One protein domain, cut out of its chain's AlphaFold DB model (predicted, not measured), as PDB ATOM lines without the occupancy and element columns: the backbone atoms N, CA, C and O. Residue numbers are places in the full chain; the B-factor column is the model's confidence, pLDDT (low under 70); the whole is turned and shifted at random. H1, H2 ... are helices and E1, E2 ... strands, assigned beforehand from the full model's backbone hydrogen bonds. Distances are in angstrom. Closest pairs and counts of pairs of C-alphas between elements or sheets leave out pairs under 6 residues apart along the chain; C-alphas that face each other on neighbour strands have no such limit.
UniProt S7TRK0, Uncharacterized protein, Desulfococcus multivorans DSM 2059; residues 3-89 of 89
ATOM      1  N   VAL A   3      23.144  43.251  29.940       95.38
ATOM      2  CA  VAL A   3      23.041  44.666  29.566       95.38
ATOM      3  C   VAL A   3      23.958  44.937  28.380       95.38
ATOM      4  O   VAL A   3      25.002  44.299  28.249       95.38
ATOM      5  N   ILE A   4      23.578  45.873  27.516       96.56
ATOM      6  CA  ILE A   4      24.449  46.348  26.438       96.56
ATOM      7  C   ILE A   4      25.347  47.441  27.016       96.56
ATOM      8  O   ILE A   4      24.860  48.358  27.676       96.56
ATOM      9  N   HIS A   5      26.656  47.321  26.811       95.19
ATOM     10  CA  HIS A   5      27.634  48.289  27.292       95.19
ATOM     11  C   HIS A   5      28.765  48.477  26.279       95.19
ATOM     12  O   HIS A   5      29.246  47.514  25.679       95.19
ATOM     13  N   THR A   6      29.196  49.722  26.113       96.50
ATOM     14  CA  THR A   6      30.351  50.093  25.297       96.50
ATOM     15  C   THR A   6      31.633  49.814  26.070       96.50
ATOM     16  O   THR A   6      31.813  50.329  27.168       96.50
ATOM     17  N   CYS A   7      32.527  49.001  25.518       94.88
ATOM     18  CA  CYS A   7      33.740  48.571  26.209       94.88
ATOM     19  C   CYS A   7      34.927  48.445  25.252       94.88
ATOM     20  O   CYS A   7      34.758  48.365  24.033       94.88
ATOM     21  N   ILE A   8      36.132  48.449  25.823       95.00
ATOM     22  CA  ILE A   8      37.367  48.212  25.080       95.00
ATOM     23  C   ILE A   8      37.519  46.710  24.847       95.00
ATOM     24  O   ILE A   8      37.345  45.889  25.749       95.00
ATOM     25  N   THR A   9      37.835  46.348  23.611       87.69
ATOM     26  CA  THR A   9      37.819  44.974  23.125       87.69
ATOM     27  C   THR A   9      39.112  44.670  22.383       87.69
ATOM     28  O   THR A   9      39.198  44.789  21.169       87.69
ATOM     29  N   GLY A  10      40.130  44.255  23.133       89.81
ATOM     30  CA  GLY A  10      41.400  43.796  22.577       89.81
ATOM     31  C   GLY A  10      42.564  44.773  22.767       89.81
ATOM     32  O   GLY A  10      42.367  45.922  23.171       89.81
ATOM     33  N   PRO A  11      43.796  44.306  22.495       88.88
ATOM     34  CA  PRO A  11      45.027  45.079  22.687       88.88
ATOM     35  C   PRO A  11      45.130  46.302  21.759       88.88
ATOM     36  O   PRO A  11      45.887  47.229  22.026       88.88
ATOM     37  N   ASP A  12      44.351  46.311  20.683       91.62
ATOM     38  CA  ASP A  12      44.165  47.388  19.714       91.62
ATOM     39  C   ASP A  12      43.265  48.533  20.225       91.62
ATOM     40  O   ASP A  12      43.021  49.497  19.502       91.62
ATOM     41  N   ASN A  13      42.799  48.462  21.479       88.06
ATOM     42  CA  ASN A  13      41.945  49.461  22.127       88.06
ATOM     43  C   ASN A  13      40.649  49.777  21.358       88.06
ATOM     44  O   ASN A  13      40.101  50.878  21.451       88.06
ATOM     45  N   LYS A  14      40.125  48.807  20.605       93.00
ATOM     46  CA  LYS A  14      38.880  48.971  19.859       93.00
ATOM     47  C   LYS A  14      37.696  49.153  20.807       93.00
ATOM     48  O   LYS A  14      37.485  48.340  21.705       93.00
ATOM     49  N   ILE A  15      36.892  50.187  20.569       95.62
ATOM     50  CA  ILE A  15      35.694  50.502  21.353       95.62
ATOM     51  C   ILE A  15      34.459  49.993  20.604       95.62
ATOM     52  O   ILE A  15      34.209  50.409  19.473       95.62
ATOM     53  N   GLU A  16      33.681  49.105  21.223       94.81
ATOM     54  CA  GLU A  16      32.443  48.579  20.635       94.81
ATOM     55  C   GLU A  16      31.383  48.233  21.691       94.81
ATOM     56  O   GLU A  16      31.679  48.056  22.877       94.81
ATOM     57  N   GLU A  17      30.125  48.143  21.262       96.25
ATOM     58  CA  GLU A  17      29.012  47.728  22.116       96.25
ATOM     59  C   GLU A  17      28.932  46.202  22.211       96.25
ATOM     60  O   GLU A  17      28.940  45.485  21.208       96.25
ATOM     61  N   ARG A  18      28.839  45.687  23.440       93.94
ATOM     62  CA  ARG A  18      28.733  44.252  23.722       93.94
ATOM     63  C   ARG A  18      27.586  43.982  24.684       93.94
ATOM     64  O   ARG A  18      27.369  44.720  25.641       93.94
ATOM     65  N   GLU A  19      26.894  42.865  24.472       96.06
ATOM     66  CA  GLU A  19      25.969  42.321  25.465       96.06
ATOM     67  C   GLU A  19      26.761  41.600  26.569       96.06
ATOM     68  O   GLU A  19      27.327  40.513  26.378       96.06
ATOM     69  N   LEU A  20      26.800  42.214  27.749       94.81
ATOM     70  CA  LEU A  20      27.544  41.739  28.903       94.81
ATOM     71  C   LEU A  20      26.604  41.159  29.959       94.81
ATOM     72  O   LEU A  20      25.623  41.762  30.386       94.81
ATOM     73  N   THR A  21      26.955  39.966  30.424       95.00
ATOM     74  CA  THR A  21      26.513  39.455  31.723       95.00
ATOM     75  C   THR A  21      27.550  39.830  32.777       95.00
ATOM     76  O   THR A  21      28.686  40.160  32.435       95.00
ATOM     77  N   LEU A  22      27.201  39.710  34.059       93.44
ATOM     78  CA  LEU A  22      28.113  40.022  35.166       93.44
ATOM     79  C   LEU A  22      29.475  39.310  35.022       93.44
ATOM     80  O   LEU A  22      30.526  39.940  35.077       93.44
ATOM     81  N   GLY A  23      29.454  38.003  34.737       94.06
ATOM     82  CA  GLY A  23      30.670  37.214  34.526       94.06
ATOM     83  C   GLY A  23      31.475  37.647  33.297       94.06
ATOM     84  O   GLY A  23      32.699  37.754  33.370       94.06
ATOM     85  N   LYS A  24      30.806  37.957  32.175       94.69
ATOM     86  CA  LYS A  24      31.484  38.460  30.967       94.69
ATOM     87  C   LYS A  24      32.147  39.816  31.218       94.69
ATOM     88  O   LYS A  24      33.281  40.004  30.791       94.69
ATOM     89  N   ALA A  25      31.474  40.719  31.933       96.06
ATOM     90  CA  ALA A  25      32.005  42.038  32.269       96.06
ATOM     91  C   ALA A  25      33.266  41.938  33.138       96.06
ATOM     92  O   ALA A  25      34.293  42.520  32.802       96.06
ATOM     93  N   ILE A  26      33.228  41.124  34.201       96.12
ATOM     94  CA  ILE A  26      34.394  40.910  35.072       96.12
ATOM     95  C   ILE A  26      35.556  40.299  34.283       96.12
ATOM     96  O   ILE A  26      36.694  40.749  34.402       96.12
ATOM     97  N   ARG A  27      35.282  39.292  33.440       95.81
ATOM     98  CA  ARG A  27      36.319  38.660  32.615       95.81
ATOM     99  C   ARG A  27      36.975  39.660  31.666       95.81
ATOM    100  O   ARG A  27      38.196  39.621  31.527       95.81
ATOM    101  N   LEU A  28      36.177  40.511  31.021       96.00
ATOM    102  CA  LEU A  28      36.666  41.541  30.108       96.00
ATOM    103  C   LEU A  28      37.545  42.556  30.843       96.00
ATOM    104  O   LEU A  28      38.648  42.827  30.385       96.00
ATOM    105  N   HIS A  29      37.119  43.014  32.020       96.06
ATOM    106  CA  HIS A  29      37.921  43.907  32.851       96.06
ATOM    107  C   HIS A  29      39.266  43.281  33.248       96.06
ATOM    108  O   HIS A  29      40.306  43.929  33.187       96.06
ATOM    109  N   CYS A  30      39.279  41.995  33.615       96.94
ATOM    110  CA  CYS A  30      40.535  41.310  33.913       96.94
ATOM    111  C   CYS A  30      41.440  41.183  32.681       96.94
ATOM    112  O   CYS A  30      42.654  41.279  32.830       96.94
ATOM    113  N   LEU A  31      40.874  40.963  31.487       96.19
ATOM    114  CA  LEU A  31      41.647  40.970  30.242       96.19
ATOM    115  C   LEU A  31      42.263  42.347  30.011       96.19
ATOM    116  O   LEU A  31      43.471  42.427  29.847       96.19
ATOM    117  N   GLU A  32      41.471  43.411  30.074       95.94
ATOM    118  CA  GLU A  32      41.938  44.789  29.904       95.94
ATOM    119  C   GLU A  32      43.064  45.145  30.894       95.94
ATOM    120  O   GLU A  32      44.128  45.607  30.487       95.94
ATOM    121  N   CYS A  33      42.885  44.823  32.181       96.06
ATOM    122  CA  CYS A  33      43.867  45.067  33.241       96.06
ATOM    123  C   CYS A  33      45.223  44.372  32.998       96.06
ATOM    124  O   CYS A  33      46.258  44.876  33.431       96.06
ATOM    125  N   LEU A  34      45.229  43.232  32.298       96.31
ATOM    126  CA  LEU A  34      46.418  42.415  32.025       96.31
ATOM    127  C   LEU A  34      46.796  42.409  30.535       96.31
ATOM    128  O   LEU A  34      47.333  41.428  30.021       96.31
ATOM    129  N   GLY A  35      46.497  43.503  29.825       94.06
ATOM    130  CA  GLY A  35      46.951  43.723  28.447       94.06
ATOM    131  C   GLY A  35      46.319  42.778  27.425       94.06
ATOM    132  O   GLY A  35      46.960  42.378  26.460       94.06
ATOM    133  N   PHE A  36      45.073  42.374  27.664       95.31
ATOM    134  CA  PHE A  36      44.304  41.417  26.872       95.31
ATOM    135  C   PHE A  36      44.969  40.042  26.704       95.31
ATOM    136  O   PHE A  36      44.625  39.300  25.786       95.31
ATOM    137  N   SER A  37      45.856  39.655  27.628       94.81
ATOM    138  CA  SER A  37      46.481  38.330  27.655       94.81
ATOM    139  C   SER A  37      45.716  37.361  28.574       94.81
ATOM    140  O   SER A  37      45.678  37.546  29.797       94.81
ATOM    141  N   PRO A  38      45.089  36.295  28.036       94.44
ATOM    142  CA  PRO A  38      44.396  35.299  28.849       94.44
ATOM    143  C   PRO A  38      45.327  34.558  29.818       94.44
ATOM    144  O   PRO A  38      44.909  34.263  30.941       94.44
ATOM    145  N   ASP A  39      46.565  34.291  29.394       96.19
ATOM    146  CA  ASP A  39      47.599  33.640  30.199       96.19
ATOM    147  C   ASP A  39      47.967  34.480  31.420       96.19
ATOM    148  O   ASP A  39      48.005  33.959  32.537       96.19
ATOM    149  N   GLU A  40      48.129  35.791  31.249       96.50
ATOM    150  CA  GLU A  40      48.434  36.692  32.364       96.50
ATOM    151  C   GLU A  40      47.283  36.745  33.374       96.50
ATOM    152  O   GLU A  40      47.512  36.744  34.581       96.50
ATOM    153  N   VAL A  41      46.025  36.664  32.927       96.69
ATOM    154  CA  VAL A  41      44.873  36.584  33.848       96.69
ATOM    155  C   VAL A  41      44.908  35.313  34.693       96.69
ATOM    156  O   VAL A  41      44.539  35.332  35.872       96.69
ATOM    157  N   SER A  42      45.381  34.207  34.120       95.25
ATOM    158  CA  SER A  42      45.562  32.968  34.876       95.25
ATOM    159  C   SER A  42      46.687  33.084  35.911       95.25
ATOM    160  O   SER A  42      46.523  32.592  37.030       95.25
ATOM    161  N   ARG A  43      47.765  33.801  35.563       96.88
ATOM    162  CA  ARG A  43      48.983  34.000  36.368       96.88
ATOM    163  C   ARG A  43      48.949  35.225  37.281       96.88
ATOM    164  O   ARG A  43      49.902  35.453  38.020       96.88
ATOM    165  N   CYS A  44      47.860  35.992  37.262       97.12
ATOM    166  CA  CYS A  44      47.697  37.187  38.078       97.12
ATOM    167  C   CYS A  44      47.938  36.883  39.564       97.12
ATOM    168  O   CYS A  44      47.195  36.116  40.180       97.12
ATOM    169  N   SER A  45      48.961  37.512  40.141       96.31
ATOM    170  CA  SER A  45      49.370  37.338  41.540       96.31
ATOM    171  C   SER A  45      48.700  38.325  42.504       96.31
ATOM    172  O   SER A  45      48.929  38.264  43.711       96.31
ATOM    173  N   HIS A  46      47.854  39.228  41.999       95.81
ATOM    174  CA  HIS A  46      47.242  40.309  42.774       95.81
ATOM    175  C   HIS A  46      46.042  39.820  43.609       95.81
ATOM    176  O   HIS A  46      44.891  40.173  43.353       95.81
ATOM    177  N   GLN A  47      46.305  38.985  44.618       93.12
ATOM    178  CA  GLN A  47      45.278  38.283  45.404       93.12
ATOM    179  C   GLN A  47      44.356  39.203  46.220       93.12
ATOM    180  O   GLN A  47      43.233  38.818  46.523       93.12
ATOM    181  N   ILE A  48      44.806  40.419  46.545       97.19
ATOM    182  CA  ILE A  48      44.012  41.420  47.281       97.19
ATOM    183  C   ILE A  48      42.944  42.065  46.375       97.19
ATOM    184  O   ILE A  48      42.013  42.699  46.865       97.19
ATOM    185  N   CYS A  49      43.034  41.887  45.050       96.75
ATOM    186  CA  CYS A  49      42.032  42.412  44.131       96.75
ATOM    187  C   CYS A  49      40.656  41.777  44.421       96.75
ATOM    188  O   CYS A  49      40.526  40.551  44.354       96.75
ATOM    189  N   PRO A  50      39.599  42.580  44.653       95.69
ATOM    190  CA  PRO A  50      38.262  42.060  44.953       95.69
ATOM    191  C   PRO A  50      37.663  41.247  43.795       95.69
ATOM    192  O   PRO A  50      36.793  40.407  44.009       95.69
ATOM    193  N   LEU A  51      38.149  41.453  42.566       96.06
ATOM    194  CA  LEU A  51      37.731  40.701  41.382       96.06
ATOM    195  C   LEU A  51      38.541  39.414  41.160       96.06
ATOM    196  O   LEU A  51      38.156  38.596  40.324       96.06
ATOM    197  N   HIS A  52      39.635  39.191  41.899       96.00
ATOM    198  CA  HIS A  52      40.509  38.030  41.708       96.00
ATOM    199  C   HIS A  52      39.775  36.673  41.778       96.00
ATOM    200  O   HIS A  52      40.042  35.828  40.911       96.00
ATOM    201  N   PRO A  53      38.812  36.443  42.698       94.50
ATOM    202  CA  PRO A  53      38.029  35.200  42.739       94.50
ATOM    203  C   PRO A  53      37.129  34.997  41.513       94.50
ATOM    204  O   PRO A  53      36.807  33.869  41.154       94.50
ATOM    205  N   PHE A  54      36.744  36.089  40.852       94.88
ATOM    206  CA  PHE A  54      35.766  36.118  39.766       94.88
ATOM    207  C   PHE A  54      36.406  36.290  38.382       94.88
ATOM    208  O   PHE A  54      35.699  36.330  37.375       94.88
ATOM    209  N   ARG A  55      37.741  36.374  38.303       95.31
ATOM    210  CA  ARG A  55      38.501  36.757  37.095       95.31
ATOM    211  C   ARG A  55      38.266  35.886  35.860       95.31
ATOM    212  O   ARG A  55      38.545  36.305  34.740       95.31
ATOM    213  N   PHE A  56      37.733  34.681  36.048       94.44
ATOM    214  CA  PHE A  56      37.361  33.768  34.966       94.44
ATOM    215  C   PHE A  56      35.904  33.921  34.504       94.44
ATOM    216  O   PHE A  56      35.421  33.122  33.706       94.44
ATOM    217  N   GLY A  57      35.192  34.940  34.988       91.62
ATOM    218  CA  GLY A  57      33.798  35.206  34.640       91.62
ATOM    219  C   GLY A  57      32.814  34.178  35.196       91.62
ATOM    220  O   GLY A  57      31.694  34.060  34.697       91.62
ATOM    221  N   ARG A  58      33.226  33.429  36.221       87.19
ATOM    222  CA  ARG A  58      32.384  32.499  36.968       87.19
ATOM    223  C   ARG A  58      32.487  32.825  38.447       87.19
ATOM    224  O   ARG A  58      33.572  33.076  38.956       87.19
ATOM    225  N   ASP A  59      31.341  32.798  39.106       86.50
ATOM    226  CA  ASP A  59      31.263  32.912  40.550       86.50
ATOM    227  C   ASP A  59      31.644  31.565  41.192       86.50
ATOM    228  O   ASP A  59      30.980  30.560  40.907       86.50
ATOM    229  N   PRO A  60      32.708  31.508  42.017       84.25
ATOM    230  CA  PRO A  60      33.128  30.276  42.680       84.25
ATOM    231  C   PRO A  60      32.064  29.723  43.642       84.25
ATOM    232  O   PRO A  60      31.984  28.505  43.810       84.25
ATOM    233  N   SER A  61      31.211  30.581  44.215       83.69
ATOM    234  CA  SER A  61      30.122  30.170  45.114       83.69
ATOM    235  C   SER A  61      28.984  29.455  44.381       83.69
ATOM    236  O   SER A  61      28.272  28.640  44.963       83.69
ATOM    237  N   HIS A  62      28.852  29.682  43.073       79.38
ATOM    238  CA  HIS A  62      27.834  29.064  42.224       79.38
ATOM    239  C   HIS A  62      28.309  27.762  41.562       79.38
ATOM    240  O   HIS A  62      27.922  27.432  40.435       79.38
ATOM    241  N   THR A  63      29.124  26.983  42.270       75.06
ATOM    242  CA  THR A  63      29.483  25.631  41.837       75.06
ATOM    243  C   THR A  63      28.375  24.668  42.251       75.06
ATOM    244  O   THR A  63      28.175  24.407  43.430       75.06
ATOM    245  N   ARG A  64      27.617  24.156  41.275       80.31
ATOM    246  CA  ARG A  64      26.636  23.091  41.518       80.31
ATOM    247  C   ARG A  64      27.331  21.740  41.432       80.31
ATOM    248  O   ARG A  64      27.880  21.405  40.382       80.31
ATOM    249  N   GLU A  65      27.267  20.966  42.505       81.81
ATOM    250  CA  GLU A  65      27.591  19.545  42.457       81.81
ATOM    251  C   GLU A  65      26.508  18.829  41.644       81.81
ATOM    252  O   GLU A  65      25.313  19.053  41.838       81.81
ATOM    253  N   MET A  66      26.926  18.018  40.675       82.50
ATOM    254  CA  MET A  66      26.015  17.237  39.840       82.50
ATOM    255  C   MET A  66      26.128  15.766  40.223       82.50
ATOM    256  O   MET A  66      27.248  15.274  40.402       82.50
ATOM    257  N   THR A  67      24.999  15.059  40.281       91.62
ATOM    258  CA  THR A  67      25.018  13.594  40.405       91.62
ATOM    259  C   THR A  67      25.560  12.964  39.126       91.62
ATOM    260  O   THR A  67      25.578  13.590  38.056       91.62
ATOM    261  N   ASP A  68      26.011  11.717  39.208       89.06
ATOM    262  CA  ASP A  68      26.563  11.031  38.042       89.06
ATOM    263  C   ASP A  68      25.500  10.789  36.961       89.06
ATOM    264  O   ASP A  68      25.807  10.923  35.772       89.06
ATOM    265  N   GLU A  69      24.229  10.585  37.336       90.38
ATOM    266  CA  GLU A  69      23.141  10.508  36.353       90.38
ATOM    267  C   GLU A  69      22.917  11.849  35.645       90.38
ATOM    268  O   GLU A  69      22.748  11.893  34.424       90.38
ATOM    269  N   GLN A  70      22.962  12.966  36.381       89.94
ATOM    270  CA  GLN A  70      22.819  14.302  35.796       89.94
ATOM    271  C   GLN A  70      23.977  14.625  34.843       89.94
ATOM    272  O   GLN A  70      23.750  15.183  33.763       89.94
ATOM    273  N   LYS A  71      25.214  14.250  35.197       88.56
ATOM    274  CA  LYS A  71      26.384  14.398  34.314       88.56
ATOM    275  C   LYS A  71      26.210  13.580  33.034       88.56
ATOM    276  O   LYS A  71      26.387  14.131  31.945       88.56
ATOM    277  N   ALA A  72      25.802  12.314  33.147       90.94
ATOM    278  CA  ALA A  72      25.566  11.435  32.003       90.94
ATOM    279  C   ALA A  72      24.462  11.975  31.079       90.94
ATOM    280  O   ALA A  72      24.650  12.045  29.863       90.94
ATOM    281  N   ALA A  73      23.349  12.449  31.645       91.75
ATOM    282  CA  ALA A  73      22.257  13.046  30.878       91.75
ATOM    283  C   ALA A  73      22.701  14.314  30.128       91.75
ATOM    284  O   ALA A  73      22.347  14.519  28.965       91.75
ATOM    285  N   THR A  74      23.515  15.156  30.771       89.25
ATOM    286  CA  THR A  74      24.044  16.382  30.154       89.25
ATOM    287  C   THR A  74      25.035  16.055  29.034       89.25
ATOM    288  O   THR A  74      24.971  16.651  27.958       89.25
ATOM    289  N   ALA A  75      25.897  15.052  29.237       90.94
ATOM    290  CA  ALA A  75      26.821  14.559  28.217       90.94
ATOM    291  C   ALA A  75      26.083  13.961  27.006       90.94
ATOM    292  O   ALA A  75      26.452  14.240  25.863       90.94
ATOM    293  N   ALA A  76      25.010  13.199  27.238       92.62
ATOM    294  CA  ALA A  76      24.174  12.639  26.177       92.62
ATOM    295  C   ALA A  76      23.495  13.739  25.345       92.62
ATOM    296  O   ALA A  76      23.568  13.708  24.116       92.62
ATOM    297  N   ARG A  77      22.916  14.760  25.999       92.88
ATOM    298  CA  ARG A  77      22.332  15.932  25.318       92.88
ATOM    299  C   ARG A  77      23.356  16.668  24.461       92.88
ATOM    300  O   ARG A  77      23.067  16.991  23.312       92.88
ATOM    301  N   LEU A  78      24.564  16.892  24.986       89.62
ATOM    302  CA  LEU A  78      25.638  17.547  24.239       89.62
ATOM    303  C   LEU A  78      26.070  16.723  23.017       89.62
ATOM    304  O   LEU A  78      26.317  17.285  21.952       89.62
ATOM    305  N   LYS A  79      26.155  15.392  23.153       92.25
ATOM    306  CA  LYS A  79      26.490  14.493  22.040       92.25
ATOM    307  C   LYS A  79      25.421  14.534  20.947       92.25
ATOM    308  O   LYS A  79      25.786  14.647  19.782       92.25
ATOM    309  N   ALA A  80      24.143  14.505  21.323       91.31
ATOM    310  CA  ALA A  80      23.031  14.608  20.382       91.31
ATOM    311  C   ALA A  80      23.041  15.952  19.633       91.31
ATOM    312  O   ALA A  80      23.004  15.959  18.408       91.31
ATOM    313  N   ALA A  81      23.214  17.075  20.342       89.19
ATOM    314  CA  ALA A  81      23.296  18.405  19.725       89.19
ATOM    315  C   ALA A  81      24.478  18.541  18.743       89.19
ATOM    316  O   ALA A  81      24.378  19.199  17.712       89.19
ATOM    317  N   ARG A  82      25.613  17.891  19.037       88.25
ATOM    318  CA  ARG A  82      26.765  17.838  18.120       88.25
ATOM    319  C   ARG A  82      26.520  16.961  16.895       88.25
ATOM    320  O   ARG A  82      27.210  17.138  15.900       88.25
ATOM    321  N   GLN A  83      25.629  15.979  16.985       86.69
ATOM    322  CA  GLN A  83      25.272  15.120  15.858       86.69
ATOM    323  C   GLN A  83      24.271  15.818  14.943       86.69
ATOM    324  O   GLN A  83      24.478  15.797  13.740       86.69
ATOM    325  N   THR A  84      23.257  16.496  15.490       84.56
ATOM    326  CA  THR A  84      22.313  17.291  14.686       84.56
ATOM    327  C   THR A  84      23.034  18.394  13.915       84.56
ATOM    328  O   THR A  84      22.898  18.464  12.702       84.56
ATOM    329  N   ALA A  85      23.950  19.116  14.567       78.06
ATOM    330  CA  ALA A  85      24.767  20.141  13.912       78.06
ATOM    331  C   ALA A  85      25.725  19.604  12.822       78.06
ATOM    332  O   ALA A  85      26.293  20.397  12.085       78.06
ATOM    333  N   LYS A  86      25.945  18.283  12.744       71.62
ATOM    334  CA  LYS A  86      26.722  17.621  11.675       71.62
ATOM    335  C   LYS A  86      25.850  17.006  10.580       71.62
ATOM    336  O   LYS A  86      26.386  16.543   9.587       71.62
ATOM    337  N   ILE A  87      24.549  16.881  10.825       71.75
ATOM    338  CA  ILE A  87      23.569  16.383   9.854       71.75
ATOM    339  C   ILE A  87      22.999  17.561   9.043       71.75
ATOM    340  O   ILE A  87      22.501  17.358   7.942       71.75
ATOM    341  N   GLU A  88      23.065  18.775   9.593       57.28
ATOM    342  CA  GLU A  88      22.590  20.024   8.980       57.28
ATOM    343  C   GLU A  88      23.686  20.799   8.206       57.28
ATOM    344  O   GLU A  88      23.403  21.889   7.709       57.28
ATOM    345  N   ASP A  89      24.900  20.241   8.095       50.41
ATOM    346  CA  ASP A  89      26.005  20.668   7.207       50.41
ATOM    347  C   ASP A  89      26.136  19.667   6.046       50.41
ATOM    348  O   ASP A  89      26.308  20.111   4.888       50.41
TER     349      ASP A  89
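Overview. This is residues 3 to 89 of the 89 residues of an uncharacterized protein of Desulfococcus multivorans DSM 2059 (UniProt S7TRK0). A small head and one long helix, H3, that stands well away from it, joined by a long link with no named element. The head holds the antiparallel hairpin E1 and E2, the helix H1 lying close to it, and the short helix H2 at the far end of H1; the link loops out at residues 45 to 50, folds back beside H1 around residues 54 to 57, and then runs across to H3. The printed part has 87 residues with two named strands and three named helices, in the order E1, E2, H1, H2, H3, and its class is mixed, helices and strands. The whole is loose, with a radius of gyration of the C-alphas of 17.4 A and spans of 40 by 34 by 26 A.

Arrangement. E1, residues 3 to 8, and E2, residues 15 to 20, are a hairpin of antiparallel neighbour strands, with 146 degrees between their directions. N 3 and O 20 are within hydrogen-bond range at 2.9 A, and so are N 18 and O 5 at 2.9 A. H1, residues 22 to 33, and E2 are near each other, with 5 pairs of C-alphas within 10 A. The closest C-alphas of E1 and H1 are those of Ile 8 and Glu 32, 7.5 A apart. H2, residues 38 to 43, and H1 only just touch, with 3 pairs of C-alphas within 8 A; H1 does so with residues 30 to 31 alone. Their closest C-alphas are those of Cys 30 and Val 41, 6.4 A apart, and their lines are about perpendicular, at 83 degrees. H3, residues 68 to 87, touches no helix and is apart from E1, E2, H1 and H2. In H1 and H2 every O i to N i+4 pair is within hydrogen-bond range; in H3, 15 of 16 are.

Along the chain. E1 begins at C-alpha 3, (23.041, 44.666, 29.566), and is 15.4 A long; E2 is 14.1 A long. H1 begins at C-alpha 22, (28.113, 40.022, 35.166), and is 16.7 A long, and H2 is 8.9 A long. H3 is 28.8 A long and ends at C-alpha 87, (23.569, 16.383, 9.854).

Size, cuts and confidence. The two C-alphas farthest apart are those of Ile 48 and Ile 87, 49.5 A. Residues 45 to 50, 67 to 73 and 75 to 89 stand free; without them the body has 59 residues and spans 40 by 28 by 23 A. The links from E2 to H1 and from H1 to H2 are tight, the link from E1 to E2 is short, and the link from H2 to H3, with 24 residues, is long. The printed part has no cut. The mean pLDDT of the printed part is 90.9, and residues 88 to 89 are under 70.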